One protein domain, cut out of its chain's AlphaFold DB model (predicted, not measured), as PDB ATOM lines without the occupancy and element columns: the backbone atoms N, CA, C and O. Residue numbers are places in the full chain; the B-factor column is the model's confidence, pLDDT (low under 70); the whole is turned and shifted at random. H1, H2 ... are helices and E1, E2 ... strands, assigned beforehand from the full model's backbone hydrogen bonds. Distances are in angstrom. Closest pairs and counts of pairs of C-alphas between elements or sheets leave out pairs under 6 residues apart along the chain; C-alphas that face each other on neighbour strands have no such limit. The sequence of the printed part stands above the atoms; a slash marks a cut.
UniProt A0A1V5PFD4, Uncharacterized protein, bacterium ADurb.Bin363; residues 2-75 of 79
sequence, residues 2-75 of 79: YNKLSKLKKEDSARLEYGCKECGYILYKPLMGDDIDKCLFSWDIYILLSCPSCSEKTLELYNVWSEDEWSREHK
ATOM      1  N   TYR A   2     364.590 321.420 281.665       85.00
ATOM      2  CA  TYR A   2     365.239 320.135 281.312       85.00
ATOM      3  C   TYR A   2     365.876 320.104 279.908       85.00
ATOM      4  O   TYR A   2     367.081 319.924 279.763       85.00
ATOM      5  N   ASN A   3     365.093 320.399 278.863       85.88
ATOM      6  CA  ASN A   3     365.586 320.431 277.475       85.88
ATOM      7  C   ASN A   3     366.679 321.483 277.233       85.88
ATOM      8  O   ASN A   3     367.453 321.352 276.289       85.88
ATOM      9  N   LYS A   4     366.718 322.543 278.050       86.31
ATOM     10  CA  LYS A   4     367.761 323.571 277.979       86.31
ATOM     11  C   LYS A   4     369.052 323.014 278.573       86.31
ATOM     12  O   LYS A   4     370.054 322.972 277.875       86.31
ATOM     13  N   LEU A   5     368.986 322.467 279.788       86.25
ATOM     14  CA  LEU A   5     370.127 321.832 280.447       86.25
ATOM     15  C   LEU A   5     370.720 320.678 279.613       86.25
ATOM     16  O   LEU A   5     371.932 320.590 279.456       86.25
ATOM     17  N   SER A   6     369.870 319.854 278.990       86.69
ATOM     18  CA  SER A   6     370.299 318.764 278.099       86.69
ATOM     19  C   SER A   6     371.113 319.249 276.888       86.69
ATOM     20  O   SER A   6     372.027 318.553 276.447       86.69
ATOM     21  N   LYS A   7     370.838 320.455 276.373       85.50
ATOM     22  CA  LYS A   7     371.632 321.072 275.295       85.50
ATOM     23  C   LYS A   7     372.954 321.650 275.809       85.50
ATOM     24  O   LYS A   7     373.960 321.530 275.117       85.50
ATOM     25  N   LEU A   8     372.945 322.211 277.020       80.50
ATOM     26  CA  LEU A   8     374.117 322.809 277.674       80.50
ATOM     27  C   LEU A   8     375.157 321.787 278.130       80.50
ATOM     28  O   LEU A   8     376.301 322.158 278.354       80.50
ATOM     29  N   LYS A   9     374.817 320.493 278.170       68.62
ATOM     30  CA  LYS A   9     375.787 319.402 278.363       68.62
ATOM     31  C   LYS A   9     377.009 319.505 277.429       68.62
ATOM     32  O   LYS A   9     378.075 319.008 277.767       68.62
ATOM     33  N   LYS A  10     376.867 320.134 276.255       65.56
ATOM     34  CA  LYS A  10     377.961 320.346 275.293       65.56
ATOM     35  C   LYS A  10     378.845 321.568 275.579       65.56
ATOM     36  O   LYS A  10     379.885 321.680 274.946       65.56
ATOM     37  N   GLU A  11     378.420 322.476 276.455       65.38
ATOM     38  CA  GLU A  11     379.097 323.752 276.754       65.38
ATOM     39  C   GLU A  11     379.829 323.728 278.113       65.38
ATOM     40  O   GLU A  11     380.162 324.772 278.667       65.38
ATOM     41  N   ASP A  12     380.070 322.527 278.657       69.50
ATOM     42  CA  ASP A  12     380.812 322.212 279.894       69.50
ATOM     43  C   ASP A  12     380.298 322.840 281.206       69.50
ATOM     44  O   ASP A  12     380.707 322.412 282.287       69.50
ATOM     45  N   SER A  13     379.360 323.790 281.162       80.69
ATOM     46  CA  SER A  13     378.871 324.489 282.354       80.69
ATOM     47  C   SER A  13     377.476 325.103 282.192       80.69
ATOM     48  O   SER A  13     377.075 325.560 281.122       80.69
ATOM     49  N   ALA A  14     376.715 325.089 283.284       89.06
ATOM     50  CA  ALA A  14     375.408 325.723 283.409       89.06
ATOM     51  C   ALA A  14     375.184 326.179 284.857       89.06
ATOM     52  O   ALA A  14     375.771 325.626 285.784       89.06
ATOM     53  N   ARG A  15     374.277 327.128 285.092       90.19
ATOM     54  CA  ARG A  15     373.836 327.503 286.447       90.19
ATOM     55  C   ARG A  15     372.350 327.275 286.611       90.19
ATOM     56  O   ARG A  15     371.542 327.717 285.801       90.19
ATOM     57  N   LEU A  16     371.990 326.591 287.684       90.81
ATOM     58  CA  LEU A  16     370.614 326.453 288.125       90.81
ATOM     59  C   LEU A  16     370.267 327.630 289.030       90.81
ATOM     60  O   LEU A  16     370.978 327.895 289.997       90.81
ATOM     61  N   GLU A  17     369.175 328.314 288.731       92.06
ATOM     62  CA  GLU A  17     368.621 329.360 289.579       92.06
ATOM     63  C   GLU A  17     367.436 328.809 290.355       92.06
ATOM     64  O   GLU A  17     366.475 328.302 289.777       92.06
ATOM     65  N   TYR A  18     367.511 328.945 291.666       91.62
ATOM     66  CA  TYR A  18     366.513 328.493 292.609       91.62
ATOM     67  C   TYR A  18     365.927 329.687 293.344       91.62
ATOM     68  O   TYR A  18     366.676 330.505 293.871       91.62
ATOM     69  N   GLY A  19     364.603 329.765 293.430       90.50
ATOM     70  CA  GLY A  19     363.906 330.827 294.151       90.50
ATOM     71  C   GLY A  19     363.079 330.280 295.309       90.50
ATOM     72  O   GLY A  19     362.369 329.284 295.161       90.50
ATOM     73  N   CYS A  20     363.137 330.942 296.465       90.56
ATOM     74  CA  CYS A  20     362.189 330.713 297.551       90.56
ATOM     75  C   CYS A  20     361.017 331.683 297.410       90.56
ATOM     76  O   CYS A  20     361.200 332.890 297.558       90.56
ATOM     77  N   LYS A  21     359.802 331.169 297.190       85.38
ATOM     78  CA  LYS A  21     358.593 332.010 297.102       85.38
ATOM     79  C   LYS A  21     358.249 332.729 298.410       85.38
ATOM     80  O   LYS A  21     357.577 333.750 298.374       85.38
ATOM     81  N   GLU A  22     358.717 332.209 299.542       86.75
ATOM     82  CA  GLU A  22     358.343 332.704 300.870       86.75
ATOM     83  C   GLU A  22     359.210 333.889 301.311       86.75
ATOM     84  O   GLU A  22     358.689 334.917 301.730       86.75
ATOM     85  N   CYS A  23     360.539 333.757 301.221       87.12
ATOM     86  CA  CYS A  23     361.477 334.793 301.669       87.12
ATOM     87  C   CYS A  23     362.154 335.561 300.526       87.12
ATOM     88  O   CYS A  23     362.940 336.468 300.787       87.12
ATOM     89  N   GLY A  24     361.894 335.190 299.269       86.44
ATOM     90  CA  GLY A  24     362.530 335.799 298.098       86.44
ATOM     91  C   GLY A  24     364.013 335.453 297.939       86.44
ATOM     92  O   GLY A  24     364.686 336.051 297.106       86.44
ATOM     93  N   TYR A  25     364.543 334.509 298.726       88.12
ATOM     94  CA  TYR A  25     365.937 334.086 298.617       88.12
ATOM     95  C   TYR A  25     366.194 333.409 297.269       88.12
ATOM     96  O   TYR A  25     365.491 332.461 296.909       88.12
ATOM     97  N   ILE A  26     367.221 333.878 296.561       89.75
ATOM     98  CA  ILE A  26     367.662 333.318 295.286       89.75
ATOM     99  C   ILE A  26     369.004 332.618 295.497       89.75
ATOM    100  O   ILE A  26     369.936 333.195 296.056       89.75
ATOM    101  N   LEU A  27     369.097 331.370 295.045       88.44
ATOM    102  CA  LEU A  27     370.309 330.563 295.075       88.44
ATOM    103  C   LEU A  27     370.719 330.201 293.652       88.44
ATOM    104  O   LEU A  27     369.952 329.590 292.910       88.44
ATOM    105  N   TYR A  28     371.967 330.498 293.310       89.81
ATOM    106  CA  TYR A  28     372.569 330.086 292.049       89.81
ATOM    107  C   TYR A  28     373.513 328.916 292.302       89.81
ATOM    108  O   TYR A  28     374.493 329.049 293.036       89.81
ATOM    109  N   LYS A  29     373.218 327.760 291.711       87.50
ATOM    110  CA  LYS A  29     374.042 326.557 291.835       87.50
ATOM    111  C   LYS A  29     374.722 326.252 290.498       87.50
ATOM    112  O   LYS A  29     374.018 325.899 289.549       87.50
ATOM    113  N   PRO A  30     376.057 326.360 290.400       87.38
ATOM    114  CA  PRO A  30     376.771 325.947 289.201       87.38
ATOM    115  C   PRO A  30     376.727 324.425 289.036       87.38
ATOM    116  O   PRO A  30     376.769 323.670 290.009       87.38
ATOM    117  N   LEU A  31     376.647 323.989 287.785       87.69
ATOM    118  CA  LEU A  31     376.789 322.618 287.321       87.69
ATOM    119  C   LEU A  31     377.883 322.591 286.256       87.69
ATOM    120  O   LEU A  31     377.882 323.420 285.348       87.69
ATOM    121  N   MET A  32     378.780 321.619 286.345       82.88
ATOM    122  CA  MET A  32     379.848 321.395 285.371       82.88
ATOM    123  C   MET A  32     379.726 319.990 284.798       82.88
ATOM    124  O   MET A  32     379.330 319.094 285.538       82.88
ATOM    125  N   GLY A  33     380.070 319.802 283.520       77.56
ATOM    126  CA  GLY A  33     380.236 318.497 282.855       77.56
ATOM    127  C   GLY A  33     379.389 317.350 283.434       77.56
ATOM    128  O   GLY A  33     378.171 317.312 283.261       77.56
ATOM    129  N   ASP A  34     380.032 316.440 284.174       80.75
ATOM    130  CA  ASP A  34     379.416 315.255 284.796       80.75
ATOM    131  C   ASP A  34     378.257 315.546 285.769       80.75
ATOM    132  O   ASP A  34     377.360 314.716 285.945       80.75
ATOM    133  N   ASP A  35     378.229 316.708 286.420       83.94
ATOM    134  CA  ASP A  35     377.132 317.088 287.314       83.94
ATOM    135  C   ASP A  35     375.871 317.488 286.542       83.94
ATOM    136  O   ASP A  35     374.762 317.316 287.055       83.94
ATOM    137  N   ILE A  36     376.011 317.935 285.288       84.81
ATOM    138  CA  ILE A  36     374.869 318.135 284.387       84.81
ATOM    139  C   ILE A  36     374.202 316.789 284.101       84.81
ATOM    140  O   ILE A  36     372.980 316.680 284.188       84.81
ATOM    141  N   ASP A  37     374.987 315.745 283.829       85.25
ATOM    142  CA  ASP A  37     374.466 314.397 283.596       85.25
ATOM    143  C   ASP A  37     373.758 313.816 284.820       85.25
ATOM    144  O   ASP A  37     372.645 313.300 284.702       85.25
ATOM    145  N   LYS A  38     374.350 313.955 286.010       86.94
ATOM    146  CA  LYS A  38     373.702 313.532 287.263       86.94
ATOM    147  C   LYS A  38     372.404 314.294 287.517       86.94
ATOM    148  O   LYS A  38     371.424 313.699 287.961       86.94
ATOM    149  N   CYS A  39     372.390 315.597 287.236       85.69
ATOM    150  CA  CYS A  39     371.196 316.425 287.363       85.69
ATOM    151  C   CYS A  39     370.102 315.980 286.381       85.69
ATOM    152  O   CYS A  39     368.951 315.846 286.776       85.69
ATOM    153  N   LEU A  40     370.447 315.680 285.126       87.00
ATOM    154  CA  LEU A  40     369.492 315.179 284.131       87.00
ATOM    155  C   LEU A  40     368.964 313.783 284.474       87.00
ATOM    156  O   LEU A  40     367.791 313.506 284.229       87.00
ATOM    157  N   PHE A  41     369.811 312.914 285.031       88.69
ATOM    158  CA  PHE A  41     369.426 311.568 285.451       88.69
ATOM    159  C   PHE A  41     368.483 311.592 286.661       88.69
ATOM    160  O   PHE A  41     367.499 310.860 286.690       88.69
ATOM    161  N   SER A  42     368.752 312.468 287.630       87.75
ATOM    162  CA  SER A  42     367.974 312.599 288.867       87.75
ATOM    163  C   SER A  42     367.150 313.887 288.905       87.75
ATOM    164  O   SER A  42     367.045 314.517 289.957       87.75
ATOM    165  N   TRP A  43     366.584 314.294 287.766       86.38
ATOM    166  CA  TRP A  43     365.987 315.623 287.584       86.38
ATOM    167  C   TRP A  43     364.973 315.991 288.665       86.38
ATOM    168  O   TRP A  43     365.069 317.078 289.225       86.38
ATOM    169  N   ASP A  44     364.073 315.075 289.024       85.19
ATOM    170  CA  ASP A  44     363.036 315.305 290.037       85.19
ATOM    171  C   ASP A  44     363.599 315.728 291.405       85.19
ATOM    172  O   ASP A  44     362.986 316.531 292.105       85.19
ATOM    173  N   ILE A  45     364.799 315.257 291.762       83.38
ATOM    174  CA  ILE A  45     365.483 315.632 293.011       83.38
ATOM    175  C   ILE A  45     366.004 317.070 292.933       83.38
ATOM    176  O   ILE A  45     366.013 317.790 293.927       83.38
ATOM    177  N   TYR A  46     366.430 317.511 291.751       81.00
ATOM    178  CA  TYR A  46     367.014 318.835 291.542       81.00
ATOM    179  C   TYR A  46     365.970 319.931 291.318       81.00
ATOM    180  O   TYR A  46     366.351 321.096 291.228       81.00
ATOM    181  N   ILE A  47     364.675 319.604 291.255       84.75
ATOM    182  CA  ILE A  47     363.602 320.605 291.154       84.75
ATOM    183  C   ILE A  47     363.417 321.348 292.483       84.75
ATOM    184  O   ILE A  47     363.086 322.535 292.471       84.75
ATOM    185  N   LEU A  48     363.644 320.671 293.614       86.19
ATOM    186  CA  LEU A  48     363.376 321.200 294.948       86.19
ATOM    187  C   LEU A  48     364.603 321.081 295.852       86.19
ATOM    188  O   LEU A  48     365.156 320.000 296.024       86.19
ATOM    189  N   LEU A  49     364.994 322.186 296.485       85.06
ATOM    190  CA  LEU A  49     366.046 322.207 297.508       85.06
ATOM    191  C   LEU A  49     365.505 322.787 298.815       85.06
ATOM    192  O   LEU A  49     364.523 323.518 298.811       85.06
ATOM    193  N   SER A  50     366.148 322.510 299.945       85.38
ATOM    194  CA  SER A  50     365.810 323.186 301.204       85.38
ATOM    195  C   SER A  50     366.343 324.619 301.196       85.38
ATOM    196  O   SER A  50     367.516 324.843 300.894       85.38
ATOM    197  N   CYS A  51     365.501 325.597 301.534       85.56
ATOM    198  CA  CYS A  51     365.904 326.995 301.630       85.56
ATOM    199  C   CYS A  51     366.788 327.216 302.868       85.56
ATOM    200  O   CYS A  51     366.310 327.020 303.986       85.56
ATOM    201  N   PRO A  52     368.042 327.679 302.711       81.88
ATOM    202  CA  PRO A  52     368.939 327.910 303.844       81.88
ATOM    203  C   PRO A  52     368.567 329.159 304.658       81.88
ATOM    204  O   PRO A  52     369.003 329.295 305.795       81.88
ATOM    205  N   SER A  53     367.785 330.082 304.086       82.81
ATOM    206  CA  SER A  53     367.439 331.355 304.730       82.81
ATOM    207  C   SER A  53     366.257 331.240 305.692       82.81
ATOM    208  O   SER A  53     366.254 331.908 306.721       82.81
ATOM    209  N   CYS A  54     365.258 330.416 305.373       82.44
ATOM    210  CA  CYS A  54     364.072 330.238 306.214       82.44
ATOM    211  C   CYS A  54     363.893 328.799 306.722       82.44
ATOM    212  O   CYS A  54     362.839 328.503 307.271       82.44
ATOM    213  N   SER A  55     364.901 327.934 306.524       64.81
ATOM    214  CA  SER A  55     365.156 326.587 307.088       64.81
ATOM    215  C   SER A  55     364.036 325.530 307.090       64.81
ATOM    216  O   SER A  55     364.307 324.371 307.385       64.81
ATOM    217  N   GLU A  56     362.810 325.866 306.694       67.00
ATOM    218  CA  GLU A  56     361.636 324.978 306.696       67.00
ATOM    219  C   GLU A  56     360.897 324.953 305.348       67.00
ATOM    220  O   GLU A  56     359.903 324.247 305.187       67.00
ATOM    221  N   LYS A  57     361.357 325.726 304.359       82.44
ATOM    222  CA  LYS A  57     360.669 325.891 303.068       82.44
ATOM    223  C   LYS A  57     361.529 325.425 301.911       82.44
ATOM    224  O   LYS A  57     362.754 325.376 302.005       82.44
ATOM    225  N   THR A  58     360.877 325.098 300.806       86.69
ATOM    226  CA  THR A  58     361.529 324.661 299.578       86.69
ATOM    227  C   THR A  58     361.920 325.842 298.694       86.69
ATOM    228  O   THR A  58     361.215 326.844 298.571       86.69
ATOM    229  N   LEU A  59     363.084 325.707 298.080       87.75
ATOM    230  CA  LEU A  59     363.508 326.423 296.898       87.75
ATOM    231  C   LEU A  59     363.015 325.652 295.678       87.75
ATOM    232  O   LEU A  59     363.242 324.447 295.590       87.75
ATOM    233  N   GLU A  60     362.389 326.345 294.738       90.56
ATOM    234  CA  GLU A  60     361.976 325.775 293.458       90.56
ATOM    235  C   GLU A  60     362.957 326.203 292.372       90.56
ATOM    236  O   GLU A  60     363.363 327.367 292.313       90.56
ATOM    237  N   LEU A  61     363.336 325.265 291.503       90.88
ATOM    238  CA  LEU A  61     364.115 325.582 290.314       90.88
ATOM    239  C   LEU A  61     363.305 326.533 289.424       90.88
ATOM    240  O   LEU A  61     362.245 326.173 288.909       90.88
ATOM    241  N   TYR A  62     363.825 327.739 289.246       88.25
ATOM    242  CA  TYR A  62     363.181 328.817 288.511       88.25
ATOM    243  C   TYR A  62     363.754 328.962 287.101       88.25
ATOM    244  O   TYR A  62     363.003 329.145 286.141       88.25
ATOM    245  N   ASN A  63     365.076 328.825 286.949       90.19
ATOM    246  CA  ASN A  63     365.721 328.942 285.647       90.19
ATOM    247  C   ASN A  63     366.984 328.077 285.517       90.19
ATOM    248  O   ASN A  63     367.557 327.596 286.492       90.19
ATOM    249  N   VAL A  64     367.416 327.880 284.272       90.44
ATOM    250  CA  VAL A  64     368.714 327.301 283.920       90.44
ATOM    251  C   VAL A  64     369.410 328.279 282.992       90.44
ATOM    252  O   VAL A  64     368.860 328.626 281.946       90.44
ATOM    253  N   TRP A  65     370.615 328.680 283.354       89.25
ATOM    254  CA  TRP A  65     371.449 329.618 282.619       89.25
ATOM    255  C   TRP A  65     372.601 328.877 281.948       89.25
ATOM    256  O   TRP A  65     373.243 328.038 282.583       89.25
ATOM    257  N   SER A  66     372.871 329.186 280.680       88.12
ATOM    258  CA  SER A  66     374.205 328.949 280.122       88.12
ATOM    259  C   SER A  66     375.191 329.961 280.704       88.12
ATOM    260  O   SER A  66     374.776 331.028 281.164       88.12
ATOM    261  N   GLU A  67     376.494 329.675 280.668       82.19
ATOM    262  CA  GLU A  67     377.480 330.675 281.099       82.19
ATOM    263  C   GLU A  67     377.418 331.942 280.236       82.19
ATOM    264  O   GLU A  67     377.545 333.037 280.767       82.19
ATOM    265  N   ASP A  68     377.144 331.831 278.933       84.19
ATOM    266  CA  ASP A  68     376.989 333.006 278.066       84.19
ATOM    267  C   ASP A  68     375.774 333.868 278.460       84.19
ATOM    268  O   ASP A  68     375.895 335.091 278.541       84.19
ATOM    269  N   GLU A  69     374.622 333.263 278.778       87.38
ATOM    270  CA  GLU A  69     373.457 334.006 279.273       87.38
ATOM    271  C   GLU A  69     373.734 334.616 280.648       87.38
ATOM    272  O   GLU A  69     373.432 335.788 280.880       87.38
ATOM    273  N   TRP A  70     374.354 333.844 281.543       85.56
ATOM    274  CA  TRP A  70     374.749 334.314 282.864       85.56
ATOM    275  C   TRP A  70     375.673 335.529 282.761       85.56
ATOM    276  O   TRP A  70     375.387 336.575 283.339       85.56
ATOM    277  N   SER A  71     376.743 335.434 281.969       82.38
ATOM    278  CA  SER A  71     377.697 336.520 281.751       82.38
ATOM    279  C   SER A  71     377.075 337.742 281.071       82.38
ATOM    280  O   SER A  71     377.587 338.846 281.238       82.38
ATOM    281  N   ARG A  72     375.997 337.593 280.293       83.12
ATOM    282  CA  ARG A  72     375.289 338.733 279.688       83.12
ATOM    283  C   ARG A  72     374.391 339.449 280.688       83.12
ATOM    284  O   ARG A  72     374.471 340.670 280.773       83.12
ATOM    285  N   GLU A  73     373.597 338.701 281.447       81.56
ATOM    286  CA  GLU A  73     372.607 339.259 282.377       81.56
ATOM    287  C   GLU A  73     373.242 339.737 283.691       81.56
ATOM    288  O   GLU A  73     372.821 340.739 284.262       81.56
ATOM    289  N   HIS A  74     374.303 339.070 284.151       74.25
ATOM    290  CA  HIS A  74     374.954 339.332 285.442       74.25
ATOM    291  C   HIS A  74     376.313 340.023 285.299       74.25
ATOM    292  O   HIS A  74     377.117 340.031 286.228       74.25
ATOM    293  N   LYS A  75     376.558 340.665 284.153       61.16
ATOM    294  CA  LYS A  75     377.814 341.345 283.786       61.16
ATOM    295  C   LYS A  75     378.293 342.417 284.782       61.16
ATOM    296  O   LYS A  75     379.439 342.842 284.701       61.16
TER     297      LYS A  75
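Overview. This is residues 2 to 75 of the 79 residues of an uncharacterized protein of bacterium ADurb.Bin363 (UniProt A0A1V5PFD4). A strongly twisted sheet of four strands, made of the hairpins E1-E2 and E3-E4 side by side, is curled like part of a barrel. H1 lies over one face of it with H2 side by side with H1, the short H3 leads from H2 to E3, and H4 stands up from the opposite face. The printed part has 74 residues, with four named helices and four named strands in the order H1 E1 E2 H2 H3 E3 E4 H4; the sheet's order is E2 E1 E4 E3, all antiparallel, and the class is mixed, helices and strands. The whole is compact, with a radius of gyration of the C-alphas of 12.5 A, and its outline is flat, spanning 35 by 31 by 16 A.

Arrangement. In the sheet, E1, residues 13 to 19, and E2, residues 26 to 32, form a hairpin, with N 16 and O 29 within hydrogen-bond range at 2.8 A. E4, residues 58 to 66, is antiparallel to E1 at 147 degrees, with N 17 and O 63 at 2.9 A. Its pairing is staggered: residues 60 to 66 pair with E1, and residues 58 to 60 with E3, residues 48 to 50. E3 and E4 form a hairpin, with N 59 and O 49 at 2.7 A. E2 and E3 are the edge strands and are apart. H1, residues 2 to 8, is on the sheet at a height of 8.7 A, over E4. On the local plane it runs along the strands, but only just, at 29 degrees to E4. H1 touches H2, residues 33 to 41, at a shallow tilt of 17 degrees, opposite ways; their closest C-alphas are those of Ser 6 and Leu 40, 7.1 A apart. H2 only grazes the sheet with residues 33 to 39. H3, residues 43 to 46, is only just on the sheet, with 5 pairs of C-alphas within 10 A, and only grazes it with residue 46. H4, residues 67 to 73, is on the opposite face from H1, at a height of 7.5 A over E4; its line rises 45 degrees and stands up from the sheet. Every O i to N i+4 pair is within hydrogen-bond range in H4, against 2 of 3 in H1 and 4 of 5 in H2; H3 is too short for such a pair.

Along the chain. H1 begins at C-alpha 2, (365.239, 320.135, 281.312). From first to last C-alpha, E1 is 20.1 A long, E2 19.7 A, H2 13.1 A and E4 23.6 A. E4 ends at C-alpha 66, (374.205, 328.949, 280.122), and H4 at C-alpha 73, (372.607, 339.259, 282.377).

Size, cuts and confidence. The two C-alphas farthest apart, those of Lys 10 and Glu 56, are 35.7 A apart. The printed part has no cut and no long link. The mean pLDDT of the printed part is 84.1; residues 9 to 12, 55 to 56 and 75 are under 70.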